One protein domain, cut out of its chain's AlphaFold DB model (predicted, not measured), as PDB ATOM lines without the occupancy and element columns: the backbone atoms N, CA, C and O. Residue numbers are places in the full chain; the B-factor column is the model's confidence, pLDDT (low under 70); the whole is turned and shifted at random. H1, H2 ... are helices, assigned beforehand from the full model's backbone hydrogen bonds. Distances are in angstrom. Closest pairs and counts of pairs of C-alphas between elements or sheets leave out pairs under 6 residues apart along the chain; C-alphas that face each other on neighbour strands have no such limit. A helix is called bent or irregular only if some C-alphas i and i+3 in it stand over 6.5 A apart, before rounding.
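This is residues 305 to 415 of the 415 residues of the protein "Phosphatidylinositol glycan anchor biosynthesis, class Q" of Poecilia formosa (UniProt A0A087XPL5). A long helical hairpin, H1 beside arm H2a of bent H2, leads into a shorter one, H2b with H3; H4 runs back past H2a, and residues 410 to 415 stick out. The 111 printed residues include four named helices, H1 to H4 in order, and no named strand: all helix. The whole is loose, radius of gyration of the C-alphas 17.7 A, spanning 55 by 29 by 23 A.

H2, residues 341 to 382, was assigned as one helix by its hydrogen bonds but is bent: C-alphas 364 and 367 are 7.3 A apart. Its arm H2a, to 364, touches H1, residues 305 to 331, at a shallow tilt of 11 degrees, opposite ways; closest C-alphas Asp 344 and Met 331, 5.5 A. Arm H2b, from 367, touches H3, residues 384 to 398, with 376 to 380 alone; closest C-alphas Ala 380 and Ala 387, 4.8 A. H4, residues 400 to 414, touches H2a with 401 to 405 alone; closest C-alphas His 401 and Trp 358, 6.5 A. Every O i to N i+4 pair is within hydrogen-bond range in H2a, H3 and H4, 21 of 23 in H1, 7 of 12 in H2b.

H1, 39.4 A long, begins at C-alpha 305 (-153.431, 102.829, 28.329); H4 ends at C-alpha 414 (-182.829, 135.345, 29.893). H1, only just, and H2b are irregular: C-alphas 310 and 313 are 6.6 A apart, 367 and 370 6.9 A.

The printed part has no cut and no long link. Residues 333 to 339 and 413 to 415 have pLDDT under 70.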
ATOM      1  N   ILE A 305    -152.880 101.827  29.263       92.25
ATOM      2  CA  ILE A 305    -153.431 102.829  28.329       92.25
ATOM      3  C   ILE A 305    -154.478 102.227  27.391       92.25
ATOM      4  O   ILE A 305    -155.522 102.840  27.174       92.25
ATOM      5  N   ALA A 306    -154.219 101.039  26.841       92.06
ATOM      6  CA  ALA A 306    -155.158 100.380  25.941       92.06
ATOM      7  C   ALA A 306    -156.434  99.973  26.690       92.06
ATOM      8  O   ALA A 306    -157.526 100.205  26.183       92.06
ATOM      9  N   MET A 307    -156.299  99.462  27.920       93.31
ATOM     10  CA  MET A 307    -157.435  99.129  28.788       93.31
ATOM     11  C   MET A 307    -158.276 100.365  29.150       93.31
ATOM     12  O   MET A 307    -159.503 100.315  29.121       93.31
ATOM     13  N   LEU A 308    -157.631 101.489  29.482       91.94
ATOM     14  CA  LEU A 308    -158.322 102.755  29.741       91.94
ATOM     15  C   LEU A 308    -159.088 103.214  28.498       91.94
ATOM     16  O   LEU A 308    -160.283 103.483  28.586       91.94
ATOM     17  N   ALA A 309    -158.428 103.238  27.338       92.06
ATOM     18  CA  ALA A 309    -159.042 103.642  26.078       92.06
ATOM     19  C   ALA A 309    -160.224 102.739  25.687       92.06
ATOM     20  O   ALA A 309    -161.277 103.251  25.306       92.06
ATOM     21  N   SER A 310    -160.087 101.414  25.828       91.81
ATOM     22  CA  SER A 310    -161.147 100.460  25.480       91.81
ATOM     23  C   SER A 310    -162.372 100.577  26.382       91.81
ATOM     24  O   SER A 310    -163.482 100.316  25.933       91.81
ATOM     25  N   ASN A 311    -162.186 100.992  27.637       93.44
ATOM     26  CA  ASN A 311    -163.279 101.141  28.598       93.44
ATOM     27  C   ASN A 311    -163.986 102.503  28.509       93.44
ATOM     28  O   ASN A 311    -165.105 102.630  29.005       93.44
ATOM     29  N   MET A 312    -163.380 103.515  27.873       92.62
ATOM     30  CA  MET A 312    -163.971 104.857  27.785       92.62
ATOM     31  C   MET A 312    -165.251 104.901  26.946       92.62
ATOM     32  O   MET A 312    -166.219 105.528  27.371       92.62
ATOM     33  N   VAL A 313    -165.273 104.256  25.774       92.12
ATOM     34  CA  VAL A 313    -166.449 104.290  24.882       92.12
ATOM     35  C   VAL A 313    -167.652 103.573  25.513       92.12
ATOM     36  O   VAL A 313    -168.684 104.225  25.663       92.12
ATOM     37  N   PRO A 314    -167.530 102.327  26.026       94.88
ATOM     38  CA  PRO A 314    -168.642 101.659  26.708       94.88
ATOM     39  C   PRO A 314    -169.156 102.418  27.939       94.88
ATOM     40  O   PRO A 314    -170.352 102.417  28.224       94.88
ATOM     41  N   ALA A 315    -168.264 103.084  28.681       93.38
ATOM     42  CA  ALA A 315    -168.668 103.919  29.807       93.38
ATOM     43  C   ALA A 315    -169.478 105.141  29.344       93.38
ATOM     44  O   ALA A 315    -170.492 105.470  29.959       93.38
ATOM     45  N   ALA A 316    -169.065 105.791  28.250       93.06
ATOM     46  CA  ALA A 316    -169.803 106.903  27.658       93.06
ATOM     47  C   ALA A 316    -171.189 106.464  27.156       93.06
ATOM     48  O   ALA A 316    -172.166 107.162  27.420       93.06
ATOM     49  N   ASP A 317    -171.280 105.296  26.512       94.38
ATOM     50  CA  ASP A 317    -172.546 104.710  26.051       94.38
ATOM     51  C   ASP A 317    -173.508 104.455  27.211       94.38
ATOM     52  O   ASP A 317    -174.675 104.844  27.160       94.38
ATOM     53  N   SER A 318    -173.008 103.857  28.297       95.12
ATOM     54  CA  SER A 318    -173.817 103.590  29.487       95.12
ATOM     55  C   SER A 318    -174.363 104.877  30.112       95.12
ATOM     56  O   SER A 318    -175.541 104.941  30.469       95.12
ATOM     57  N   VAL A 319    -173.536 105.924  30.201       93.06
ATOM     58  CA  VAL A 319    -173.961 107.239  30.705       93.06
ATOM     59  C   VAL A 319    -174.981 107.890  29.768       93.06
ATOM     60  O   VAL A 319    -175.970 108.450  30.244       93.06
ATOM     61  N   ALA A 320    -174.777 107.804  28.450       93.88
ATOM     62  CA  ALA A 320    -175.714 108.336  27.463       93.88
ATOM     63  C   ALA A 320    -177.095 107.679  27.583       93.88
ATOM     64  O   ALA A 320    -178.102 108.387  27.624       93.88
ATOM     65  N   GLN A 321    -177.140 106.350  27.718       95.31
ATOM     66  CA  GLN A 321    -178.384 105.600  27.871       95.31
ATOM     67  C   GLN A 321    -179.137 105.992  29.152       95.31
ATOM     68  O   GLN A 321    -180.330 106.281  29.101       95.31
ATOM     69  N   GLN A 322    -178.445 106.067  30.294       93.94
ATOM     70  CA  GLN A 322    -179.066 106.484  31.559       93.94
ATOM     71  C   GLN A 322    -179.647 107.899  31.474       93.94
ATOM     72  O   GLN A 322    -180.721 108.174  32.012       93.94
ATOM     73  N   LEU A 323    -178.944 108.807  30.792       91.50
ATOM     74  CA  LEU A 323    -179.396 110.181  30.620       91.50
ATOM     75  C   LEU A 323    -180.609 110.274  29.681       91.50
ATOM     76  O   LEU A 323    -181.520 111.057  29.943       91.50
ATOM     77  N   GLU A 324    -180.646 109.461  28.622       92.25
ATOM     78  CA  GLU A 324    -181.797 109.344  27.725       92.25
ATOM     79  C   GLU A 324    -183.035 108.804  28.454       92.25
ATOM     80  O   GLU A 324    -184.097 109.427  28.386       92.25
ATOM     81  N   GLU A 325    -182.900 107.710  29.208       92.31
ATOM     82  CA  GLU A 325    -183.991 107.132  30.005       92.31
ATOM     83  C   GLU A 325    -184.540 108.144  31.025       92.31
ATOM     84  O   GLU A 325    -185.757 108.316  31.154       92.31
ATOM     85  N   LEU A 326    -183.653 108.886  31.701       89.62
ATOM     86  CA  LEU A 326    -184.033 109.935  32.649       89.62
ATOM     87  C   LEU A 326    -184.793 111.087  31.972       89.62
ATOM     88  O   LEU A 326    -185.790 111.570  32.511       89.62
ATOM     89  N   LEU A 327    -184.348 111.530  30.793       88.25
ATOM     90  CA  LEU A 327    -185.012 112.588  30.024       88.25
ATOM     91  C   LEU A 327    -186.386 112.152  29.515       88.25
ATOM     92  O   LEU A 327    -187.348 112.915  29.618       88.25
ATOM     93  N   GLN A 328    -186.498 110.927  29.000       87.56
ATOM     94  CA  GLN A 328    -187.771 110.363  28.557       87.56
ATOM     95  C   GLN A 328    -188.758 110.242  29.723       87.56
ATOM     96  O   GLN A 328    -189.930 110.599  29.579       87.56
ATOM     97  N   TRP A 329    -188.274 109.821  30.896       86.75
ATOM     98  CA  TRP A 329    -189.063 109.819  32.124       86.75
ATOM     99  C   TRP A 329    -189.518 111.236  32.502       86.75
ATOM    100  O   TRP A 329    -190.706 111.434  32.755       86.75
ATOM    101  N   LEU A 330    -188.622 112.236  32.446       82.56
ATOM    102  CA  LEU A 330    -188.916 113.651  32.735       82.56
ATOM    103  C   LEU A 330    -189.998 114.253  31.827       82.56
ATOM    104  O   LEU A 330    -190.855 114.998  32.297       82.56
ATOM    105  N   MET A 331    -190.022 113.888  30.546       81.88
ATOM    106  CA  MET A 331    -191.057 114.330  29.599       81.88
ATOM    107  C   MET A 331    -192.441 113.701  29.866       81.88
ATOM    108  O   MET A 331    -193.450 114.186  29.349       81.88
ATOM    109  N   GLY A 332    -192.503 112.617  30.649       75.00
ATOM    110  CA  GLY A 332    -193.711 111.851  30.971       75.00
ATOM    111  C   GLY A 332    -194.530 112.366  32.163       75.00
ATOM    112  O   GLY A 332    -195.443 111.667  32.596       75.00
ATOM    113  N   ALA A 333    -194.232 113.570  32.671       67.38
ATOM    114  CA  ALA A 333    -194.780 114.173  33.894       67.38
ATOM    115  C   ALA A 333    -194.436 113.429  35.204       67.38
ATOM    116  O   ALA A 333    -195.334 112.980  35.924       67.38
ATOM    117  N   PRO A 334    -193.153 113.305  35.570       61.59
ATOM    118  CA  PRO A 334    -192.794 112.632  36.798       61.59
ATOM    119  C   PRO A 334    -192.661 113.585  37.988       61.59
ATOM    120  O   PRO A 334    -192.501 114.798  37.854       61.59
ATOM    121  N   ALA A 335    -192.727 113.009  39.190       60.78
ATOM    122  CA  ALA A 335    -192.558 113.697  40.473       60.78
ATOM    123  C   ALA A 335    -193.549 114.850  40.759       60.78
ATOM    124  O   ALA A 335    -193.319 115.648  41.664       60.78
ATOM    125  N   GLY A 336    -194.664 114.951  40.022       62.88
ATOM    126  CA  GLY A 336    -195.671 116.000  40.232       62.88
ATOM    127  C   GLY A 336    -195.239 117.398  39.767       62.88
ATOM    128  O   GLY A 336    -195.930 118.375  40.059       62.88
ATOM    129  N   LEU A 337    -194.129 117.504  39.026       61.59
ATOM    130  CA  LEU A 337    -193.703 118.737  38.366       61.59
ATOM    131  C   LEU A 337    -194.727 119.117  37.291       61.59
ATOM    132  O   LEU A 337    -194.813 118.504  36.230       61.59
ATOM    133  N   LYS A 338    -195.533 120.142  37.580       63.09
ATOM    134  CA  LYS A 338    -196.528 120.689  36.651       63.09
ATOM    135  C   LYS A 338    -195.871 121.690  35.703       63.09
ATOM    136  O   LYS A 338    -196.161 122.884  35.755       63.09
ATOM    137  N   MET A 339    -194.961 121.208  34.865       64.12
ATOM    138  CA  MET A 339    -194.414 122.012  33.780       64.12
ATOM    139  C   MET A 339    -195.341 121.943  32.553       64.12
ATOM    140  O   MET A 339    -196.237 121.097  32.454       64.12
ATOM    141  N   ASN A 340    -195.241 122.933  31.664       78.88
ATOM    142  CA  ASN A 340    -196.062 122.976  30.461       78.88
ATOM    143  C   ASN A 340    -195.641 121.825  29.536       78.88
ATOM    144  O   ASN A 340    -194.507 121.797  29.072       78.88
ATOM    145  N   ARG A 341    -196.574 120.927  29.202       79.19
ATOM    146  CA  ARG A 341    -196.315 119.750  28.358       79.19
ATOM    147  C   ARG A 341    -195.643 120.093  27.022       79.19
ATOM    148  O   ARG A 341    -194.827 119.316  26.537       79.19
ATOM    149  N   ALA A 342    -195.968 121.241  26.423       82.06
ATOM    150  CA  ALA A 342    -195.316 121.689  25.192       82.06
ATOM    151  C   ALA A 342    -193.850 122.090  25.429       82.06
ATOM    152  O   ALA A 342    -192.987 121.781  24.610       82.06
ATOM    153  N   LEU A 343    -193.563 122.734  26.565       81.50
ATOM    154  CA  LEU A 343    -192.211 123.124  26.959       81.50
ATOM    155  C   LEU A 343    -191.350 121.895  27.275       81.50
ATOM    156  O   LEU A 343    -190.251 121.785  26.740       81.50
ATOM    157  N   ASP A 344    -191.873 120.944  28.055       83.38
ATOM    158  CA  ASP A 344    -191.173 119.696  28.394       83.38
ATOM    159  C   ASP A 344    -190.792 118.905  27.146       83.38
ATOM    160  O   ASP A 344    -189.680 118.393  27.029       83.38
ATOM    161  N   GLN A 345    -191.700 118.840  26.169       84.31
ATOM    162  CA  GLN A 345    -191.440 118.138  24.919       84.31
ATOM    163  C   GLN A 345    -190.357 118.811  24.075       84.31
ATOM    164  O   GLN A 345    -189.527 118.117  23.486       84.31
ATOM    165  N   VAL A 346    -190.354 120.144  24.002       86.00
ATOM    166  CA  VAL A 346    -189.330 120.893  23.259       86.00
ATOM    167  C   VAL A 346    -187.970 120.775  23.951       86.00
ATOM    168  O   VAL A 346    -186.984 120.448  23.291       86.00
ATOM    169  N   LEU A 347    -187.921 120.971  25.270       84.75
ATOM    170  CA  LEU A 347    -186.692 120.921  26.060       84.75
ATOM    171  C   LEU A 347    -186.097 119.504  26.102       84.75
ATOM    172  O   LEU A 347    -184.897 119.327  25.906       84.75
ATOM    173  N   GLY A 348    -186.942 118.485  26.268       87.69
ATOM    174  CA  GLY A 348    -186.523 117.087  26.241       87.69
ATOM    175  C   GLY A 348    -185.941 116.673  24.890       87.69
ATOM    176  O   GLY A 348    -184.841 116.125  24.836       87.69
ATOM    177  N   ARG A 349    -186.602 117.021  23.773       88.69
ATOM    178  CA  ARG A 349    -186.058 116.776  22.420       88.69
ATOM    179  C   ARG A 349    -184.740 117.510  22.180       88.69
ATOM    180  O   ARG A 349    -183.842 116.957  21.550       88.69
ATOM    181  N   PHE A 350    -184.623 118.738  22.680       88.00
ATOM    182  CA  PHE A 350    -183.402 119.529  22.574       88.00
ATOM    183  C   PHE A 350    -182.220 118.862  23.291       88.00
ATOM    184  O   PHE A 350    -181.147 118.727  22.699       88.00
ATOM    185  N   PHE A 351    -182.407 118.407  24.534       88.44
ATOM    186  CA  PHE A 351    -181.351 117.729  25.287       88.44
ATOM    187  C   PHE A 351    -180.999 116.361  24.698       88.44
ATOM    188  O   PHE A 351    -179.816 116.078  24.517       88.44
ATOM    189  N   LEU A 352    -181.996 115.561  24.303       90.94
ATOM    190  CA  LEU A 352    -181.770 114.274  23.632       90.94
ATOM    191  C   LEU A 352    -180.924 114.431  22.364       90.94
ATOM    192  O   LEU A 352    -179.947 113.708  22.177       90.94
ATOM    193  N   TYR A 353    -181.223 115.430  21.526       91.19
ATOM    194  CA  TYR A 353    -180.440 115.700  20.317       91.19
ATOM    195  C   TYR A 353    -178.950 115.946  20.613       91.19
ATOM    196  O   TYR A 353    -178.074 115.434  19.919       91.19
ATOM    197  N   HIS A 354    -178.643 116.698  21.667       89.75
ATOM    198  CA  HIS A 354    -177.261 116.979  22.048       89.75
ATOM    199  C   HIS A 354    -176.549 115.782  22.674       89.75
ATOM    200  O   HIS A 354    -175.344 115.647  22.482       89.75
ATOM    201  N   ILE A 355    -177.265 114.920  23.403       92.12
ATOM    202  CA  ILE A 355    -176.703 113.660  23.912       92.12
ATOM    203  C   ILE A 355    -176.313 112.773  22.733       92.12
ATOM    204  O   ILE A 355    -175.188 112.282  22.696       92.12
ATOM    205  N   HIS A 356    -177.180 112.661  21.719       93.19
ATOM    206  CA  HIS A 356    -176.859 111.946  20.482       93.19
ATOM    207  C   HIS A 356    -175.660 112.558  19.747       93.19
ATOM    208  O   HIS A 356    -174.811 111.826  19.239       93.19
ATOM    209  N   LEU A 357    -175.547 113.887  19.707       92.50
ATOM    210  CA  LEU A 357    -174.399 114.569  19.104       92.50
ATOM    211  C   LEU A 357    -173.109 114.286  19.885       92.50
ATOM    212  O   LEU A 357    -172.087 113.964  19.283       92.50
ATOM    213  N   TRP A 358    -173.159 114.357  21.217       94.12
ATOM    214  CA  TRP A 358    -172.025 114.062  22.088       94.12
ATOM    215  C   TRP A 358    -171.558 112.612  21.944       94.12
ATOM    216  O   TRP A 358    -170.377 112.392  21.683       94.12
ATOM    217  N   ILE A 359    -172.457 111.628  22.029       94.12
ATOM    218  CA  ILE A 359    -172.060 110.220  21.905       94.12
ATOM    219  C   ILE A 359    -171.542 109.901  20.495       94.12
ATOM    220  O   ILE A 359    -170.549 109.188  20.353       94.12
ATOM    221  N   SER A 360    -172.126 110.504  19.451       93.94
ATOM    222  CA  SER A 360    -171.620 110.395  18.073       93.94
ATOM    223  C   SER A 360    -170.214 110.988  17.933       93.94
ATOM    224  O   SER A 360    -169.360 110.420  17.252       93.94
ATOM    225  N   TYR A 361    -169.944 112.109  18.608       91.81
ATOM    226  CA  TYR A 361    -168.611 112.708  18.664       91.81
ATOM    227  C   TYR A 361    -167.600 111.791  19.368       91.81
ATOM    228  O   TYR A 361    -166.499 111.602  18.851       91.81
ATOM    229  N   ILE A 362    -167.967 111.170  20.495       92.19
ATOM    230  CA  ILE A 362    -167.098 110.209  21.194       92.19
ATOM    231  C   ILE A 362    -166.763 109.009  20.302       92.19
ATOM    232  O   ILE A 362    -165.594 108.635  20.214       92.19
ATOM    233  N   HIS A 363    -167.740 108.460  19.577       93.81
ATOM    234  CA  HIS A 363    -167.499 107.378  18.617       93.81
ATOM    235  C   HIS A 363    -166.545 107.784  17.490       93.81
ATOM    236  O   HIS A 363    -165.676 107.005  17.105       93.81
ATOM    237  N   LEU A 364    -166.664 109.014  16.983       93.75
ATOM    238  CA  LEU A 364    -165.754 109.544  15.966       93.75
ATOM    239  C   LEU A 364    -164.333 109.747  16.521       93.75
ATOM    240  O   LEU A 364    -163.352 109.561  15.802       93.75
ATOM    241  N   MET A 365    -164.213 110.089  17.805       89.94
ATOM    242  CA  MET A 365    -162.934 110.239  18.503       89.94
ATOM    243  C   MET A 365    -162.311 108.916  18.959       89.94
ATOM    244  O   MET A 365    -161.097 108.876  19.156       89.94
ATOM    245  N   ALA A 366    -163.087 107.835  19.076       91.44
ATOM    246  CA  ALA A 366    -162.655 106.524  19.565       91.44
ATOM    247  C   ALA A 366    -161.297 106.026  19.023       91.44
ATOM    248  O   ALA A 366    -160.444 105.680  19.847       91.44
ATOM    249  N   PRO A 367    -161.012 106.038  17.700       92.38
ATOM    250  CA  PRO A 367    -159.721 105.564  17.189       92.38
ATOM    251  C   PRO A 367    -158.525 106.418  17.643       92.38
ATOM    252  O   PRO A 367    -157.391 105.945  17.627       92.38
ATOM    253  N   PHE A 368    -158.754 107.662  18.069       92.62
ATOM    254  CA  PHE A 368    -157.706 108.584  18.508       92.62
ATOM    255  C   PHE A 368    -157.482 108.570  20.025       92.62
ATOM    256  O   PHE A 368    -156.408 108.973  20.469       92.62
ATOM    257  N   ILE A 369    -158.443 108.086  20.828       91.50
ATOM    258  CA  ILE A 369    -158.384 108.125  22.305       91.50
ATOM    259  C   ILE A 369    -157.116 107.449  22.834       91.50
ATOM    260  O   ILE A 369    -156.413 108.021  23.668       91.50
ATOM    261  N   GLN A 370    -156.780 106.265  22.316       93.38
ATOM    262  CA  GLN A 370    -155.575 105.545  22.732       93.38
ATOM    263  C   GLN A 370    -154.301 106.351  22.434       93.38
ATOM    264  O   GLN A 370    -153.410 106.428  23.278       93.38
ATOM    265  N   GLY A 371    -154.226 106.991  21.262       92.69
ATOM    266  CA  GLY A 371    -153.104 107.851  20.892       92.69
ATOM    267  C   GLY A 371    -152.998 109.082  21.792       92.69
ATOM    268  O   GLY A 371    -151.913 109.397  22.275       92.69
ATOM    269  N   ILE A 372    -154.122 109.744  22.077       92.00
ATOM    270  CA  ILE A 372    -154.179 110.915  22.965       92.00
ATOM    271  C   ILE A 372    -153.712 110.547  24.378       92.00
ATOM    272  O   ILE A 372    -152.892 111.264  24.947       92.00
ATOM    273  N   LEU A 373    -154.171 109.418  24.929       92.81
ATOM    274  CA  LEU A 373    -153.733 108.931  26.241       92.81
ATOM    275  C   LEU A 373    -152.252 108.543  26.250       92.81
ATOM    276  O   LEU A 373    -151.566 108.802  27.236       92.81
ATOM    277  N   TRP A 374    -151.738 107.978  25.154       93.44
ATOM    278  CA  TRP A 374    -150.316 107.678  25.010       93.44
ATOM    279  C   TRP A 374    -149.469 108.952  25.017       93.44
ATOM    280  O   TRP A 374    -148.632 109.132  25.895       93.44
ATOM    281  N   TYR A 375    -149.716 109.903  24.116       91.56
ATOM    282  CA  TYR A 375    -148.954 111.158  24.102       91.56
ATOM    283  C   TYR A 375    -149.166 111.994  25.372       91.56
ATOM    284  O   TYR A 375    -148.225 112.615  25.865       91.56
ATOM    285  N   GLY A 376    -150.371 111.971  25.945       90.94
ATOM    286  CA  GLY A 376    -150.663 112.600  27.229       90.94
ATOM    287  C   GLY A 376    -149.895 111.956  28.384       90.94
ATOM    288  O   GLY A 376    -149.385 112.666  29.246       90.94
ATOM    289  N   GLY A 377    -149.723 110.635  28.368       91.75
ATOM    290  CA  GLY A 377    -148.936 109.891  29.349       91.75
ATOM    291  C   GLY A 377    -147.461 110.292  29.380       91.75
ATOM    292  O   GLY A 377    -146.889 110.402  30.463       91.75
ATOM    293  N   LEU A 378    -146.862 110.607  28.222       91.31
ATOM    294  CA  LEU A 378    -145.490 111.134  28.158       91.31
ATOM    295  C   LEU A 378    -145.335 112.428  28.960       91.31
ATOM    296  O   LEU A 378    -144.285 112.648  29.556       91.31
ATOM    297  N   SER A 379    -146.371 113.271  29.018       90.81
ATOM    298  CA  SER A 379    -146.314 114.546  29.744       90.81
ATOM    299  C   SER A 379    -146.098 114.385  31.253       90.81
ATOM    300  O   SER A 379    -145.606 115.308  31.905       90.81
ATOM    301  N   ALA A 380    -146.378 113.200  31.807       92.25
ATOM    302  CA  ALA A 380    -146.107 112.883  33.204       92.25
ATOM    303  C   ALA A 380    -144.607 112.884  33.538       92.25
ATOM    304  O   ALA A 380    -144.258 113.060  34.703       92.25
ATOM    305  N   CYS A 381    -143.706 112.811  32.548       88.69
ATOM    306  CA  CYS A 381    -142.268 113.001  32.773       88.69
ATOM    307  C   CYS A 381    -141.924 114.413  33.276       88.69
ATOM    308  O   CYS A 381    -140.934 114.599  33.979       88.69
ATOM    309  N   LEU A 382    -142.764 115.406  32.964       86.94
ATOM    310  CA  LEU A 382    -142.629 116.759  33.493       86.94
ATOM    311  C   LEU A 382    -143.097 116.824  34.954       86.94
ATOM    312  O   LEU A 382    -142.700 117.728  35.681       86.94
ATOM    313  N   GLY A 383    -143.899 115.865  35.414       92.06
ATOM    314  CA  GLY A 383    -144.323 115.661  36.798       92.06
ATOM    315  C   GLY A 383    -145.827 115.450  36.941       92.06
ATOM    316  O   GLY A 383    -146.607 115.702  36.019       92.06
ATOM    317  N   LEU A 384    -146.236 114.978  38.119       94.00
ATOM    318  CA  LEU A 384    -147.606 114.553  38.389       94.00
ATOM    319  C   LEU A 384    -148.604 115.708  38.256       94.00
ATOM    320  O   LEU A 384    -149.643 115.548  37.620       94.00
ATOM    321  N   THR A 385    -148.288 116.885  38.799       93.25
ATOM    322  CA  THR A 385    -149.193 118.044  38.709       93.25
ATOM    323  C   THR A 385    -149.465 118.469  37.266       93.25
ATOM    324  O   THR A 385    -150.581 118.877  36.946       93.25
ATOM    325  N   PHE A 386    -148.476 118.336  36.377       92.00
ATOM    326  CA  PHE A 386    -148.651 118.634  34.958       92.00
ATOM    327  C   PHE A 386    -149.564 117.599  34.287       92.00
ATOM    328  O   PHE A 386    -150.527 117.979  33.620       92.00
ATOM    329  N   ALA A 387    -149.344 116.305  34.541       93.81
ATOM    330  CA  ALA A 387    -150.208 115.240  34.030       93.81
ATOM    331  C   ALA A 387    -151.667 115.392  34.492       93.81
ATOM    332  O   ALA A 387    -152.586 115.268  33.685       93.81
ATOM    333  N   LEU A 388    -151.891 115.724  35.768       93.88
ATOM    334  CA  LEU A 388    -153.234 115.969  36.306       93.88
ATOM    335  C   LEU A 388    -153.897 117.193  35.671       93.88
ATOM    336  O   LEU A 388    -155.092 117.157  35.388       93.88
ATOM    337  N   SER A 389    -153.136 118.258  35.402       94.50
ATOM    338  CA  SER A 389    -153.669 119.430  34.700       94.50
ATOM    339  C   SER A 389    -154.100 119.095  33.267       94.50
ATOM    340  O   SER A 389    -155.161 119.536  32.832       94.50
ATOM    341  N   LEU A 390    -153.340 118.244  32.565       92.88
ATOM    342  CA  LEU A 390    -153.704 117.764  31.230       92.88
ATOM    343  C   LEU A 390    -154.937 116.865  31.280       92.88
ATOM    344  O   LEU A 390    -155.846 117.037  30.475       92.88
ATOM    345  N   LEU A 391    -155.001 115.949  32.247       92.62
ATOM    346  CA  LEU A 391    -156.170 115.101  32.458       92.62
ATOM    347  C   LEU A 391    -157.425 115.939  32.737       92.62
ATOM    348  O   LEU A 391    -158.474 115.664  32.162       92.62
ATOM    349  N   SER A 392    -157.309 116.983  33.562       94.12
ATOM    350  CA  SER A 392    -158.398 117.929  33.834       94.12
ATOM    351  C   SER A 392    -158.901 118.595  32.550       94.12
ATOM    352  O   SER A 392    -160.106 118.635  32.311       94.12
ATOM    353  N   ASP A 393    -157.990 119.054  31.688       93.62
ATOM    354  CA  ASP A 393    -158.353 119.675  30.410       93.62
ATOM    355  C   ASP A 393    -159.030 118.665  29.456       93.62
ATOM    356  O   ASP A 393    -160.015 119.003  28.795       93.62
ATOM    357  N   MET A 394    -158.576 117.405  29.435       91.06
ATOM    358  CA  MET A 394    -159.213 116.332  28.654       91.06
ATOM    359  C   MET A 394    -160.623 116.005  29.162       91.06
ATOM    360  O   MET A 394    -161.544 115.860  28.361       91.06
ATOM    361  N   VAL A 395    -160.818 115.932  30.483       91.62
ATOM    362  CA  VAL A 395    -162.138 115.706  31.096       91.62
ATOM    363  C   VAL A 395    -163.076 116.881  30.820       91.62
ATOM    364  O   VAL A 395    -164.244 116.664  30.492       91.62
ATOM    365  N   ALA A 396    -162.581 118.118  30.889       91.19
ATOM    366  CA  ALA A 396    -163.362 119.307  30.557       91.19
ATOM    367  C   ALA A 396    -163.827 119.296  29.090       91.19
ATOM    368  O   ALA A 396    -164.976 119.631  28.803       91.19
ATOM    369  N   LEU A 397    -162.970 118.856  28.162       89.44
ATOM    370  CA  LEU A 397    -163.336 118.699  26.753       89.44
ATOM    371  C   LEU A 397    -164.335 117.551  26.544       89.44
ATOM    372  O   LEU A 397    -165.326 117.717  25.838       89.44
ATOM    373  N   PHE A 398    -164.125 116.412  27.206       89.38
ATOM    374  CA  PHE A 398    -165.032 115.262  27.158       89.38
ATOM    375  C   PHE A 398    -166.443 115.605  27.674       89.38
ATOM    376  O   PHE A 398    -167.448 115.160  27.118       89.38
ATOM    377  N   THR A 399    -166.525 116.452  28.704       90.25
ATOM    378  CA  THR A 399    -167.777 116.901  29.341       90.25
ATOM    379  C   THR A 399    -168.295 118.245  28.821       90.25
ATOM    380  O   THR A 399    -169.254 118.794  29.364       90.25
ATOM    381  N   PHE A 400    -167.730 118.769  27.727       88.12
ATOM    382  CA  PHE A 400    -168.092 120.078  27.172       88.12
ATOM    383  C   PHE A 400    -169.594 120.222  26.860       88.12
ATOM    384  O   PHE A 400    -170.164 121.303  27.012       88.12
ATOM    385  N   HIS A 401    -170.265 119.126  26.495       87.12
ATOM    386  CA  HIS A 401    -171.707 119.100  26.236       87.12
ATOM    387  C   HIS A 401    -172.548 119.572  27.442       87.12
ATOM    388  O   HIS A 401    -173.565 120.239  27.251       87.12
ATOM    389  N   ILE A 402    -172.098 119.313  28.678       88.12
ATOM    390  CA  ILE A 402    -172.769 119.763  29.908       88.12
ATOM    391  C   ILE A 402    -172.713 121.291  30.013       88.12
ATOM    392  O   ILE A 402    -173.698 121.943  30.359       88.12
ATOM    393  N   TYR A 403    -171.572 121.890  29.662       87.62
ATOM    394  CA  TYR A 403    -171.433 123.344  29.638       87.62
ATOM    395  C   TYR A 403    -172.317 123.978  28.558       87.62
ATOM    396  O   TYR A 403    -172.963 124.996  28.810       87.62
ATOM    397  N   CYS A 404    -172.414 123.352  27.381       84.94
ATOM    398  CA  CYS A 404    -173.364 123.772  26.353       84.94
ATOM    399  C   CYS A 404    -174.797 123.796  26.901       84.94
ATOM    400  O   CYS A 404    -175.486 124.799  26.733       84.94
ATOM    401  N   PHE A 405    -175.226 122.754  27.622       84.81
ATOM    402  CA  PHE A 405    -176.545 122.720  28.265       84.81
ATOM    403  C   PHE A 405    -176.779 123.865  29.229       84.81
ATOM    404  O   PHE A 405    -177.825 124.510  29.163       84.81
ATOM    405  N   TYR A 406    -175.794 124.154  30.073       86.31
ATOM    406  CA  TYR A 406    -175.870 125.282  30.986       86.31
ATOM    407  C   TYR A 406    -176.051 126.613  30.239       86.31
ATOM    408  O   TYR A 406    -176.962 127.379  30.552       86.31
ATOM    409  N   VAL A 407    -175.234 126.881  29.213       86.44
ATOM    410  CA  VAL A 407    -175.303 128.134  28.440       86.44
ATOM    411  C   VAL A 407    -176.617 128.253  27.668       86.44
ATOM    412  O   VAL A 407    -177.214 129.332  27.639       86.44
ATOM    413  N   TYR A 408    -177.086 127.165  27.053       83.12
ATOM    414  CA  TYR A 408    -178.360 127.152  26.336       83.12
ATOM    415  C   TYR A 408    -179.542 127.374  27.277       83.12
ATOM    416  O   TYR A 408    -180.392 128.211  26.977       83.12
ATOM    417  N   GLY A 409    -179.559 126.702  28.432       82.38
ATOM    418  CA  GLY A 409    -180.569 126.920  29.465       82.38
ATOM    419  C   GLY A 409    -180.572 128.369  29.951       82.38
ATOM    420  O   GLY A 409    -181.613 129.019  29.937       82.38
ATOM    421  N   ALA A 410    -179.402 128.918  30.286       84.56
ATOM    422  CA  ALA A 410    -179.275 130.304  30.733       84.56
ATOM    423  C   ALA A 410    -179.784 131.311  29.687       84.56
ATOM    424  O   ALA A 410    -180.480 132.260  30.036       84.56
ATOM    425  N   ARG A 411    -179.488 131.108  28.396       83.12
ATOM    426  CA  ARG A 411    -180.024 131.974  27.333       83.12
ATOM    427  C   ARG A 411    -181.529 131.843  27.160       83.12
ATOM    428  O   ARG A 411    -182.170 132.852  26.912       83.12
ATOM    429  N   TYR A 412    -182.070 130.637  27.284       76.94
ATOM    430  CA  TYR A 412    -183.505 130.410  27.163       76.94
ATOM    431  C   TYR A 412    -184.300 131.098  28.283       76.94
ATOM    432  O   TYR A 412    -185.394 131.573  28.024       76.94
ATOM    433  N   PHE A 413    -183.747 131.186  29.499       68.75
ATOM    434  CA  PHE A 413    -184.379 131.883  30.631       68.75
ATOM    435  C   PHE A 413    -184.162 133.405  30.648       68.75
ATOM    436  O   PHE A 413    -184.916 134.114  31.310       68.75
ATOM    437  N   CYS A 414    -183.116 133.907  29.985       66.81
ATOM    438  CA  CYS A 414    -182.829 135.345  29.893       66.81
ATOM    439  C   CYS A 414    -183.529 136.044  28.712       66.81
ATOM    440  O   CYS A 414    -183.429 137.268  28.605       66.81
ATOM    441  N   ILE A 415    -184.172 135.285  27.822       51.62
ATOM    442  CA  ILE A 415    -185.105 135.777  26.794       51.62
ATOM    443  C   ILE A 415    -186.510 135.691  27.379       51.62
ATOM    444  O   ILE A 415    -187.280 136.655  27.171       51.62
TER     445      ILE A 415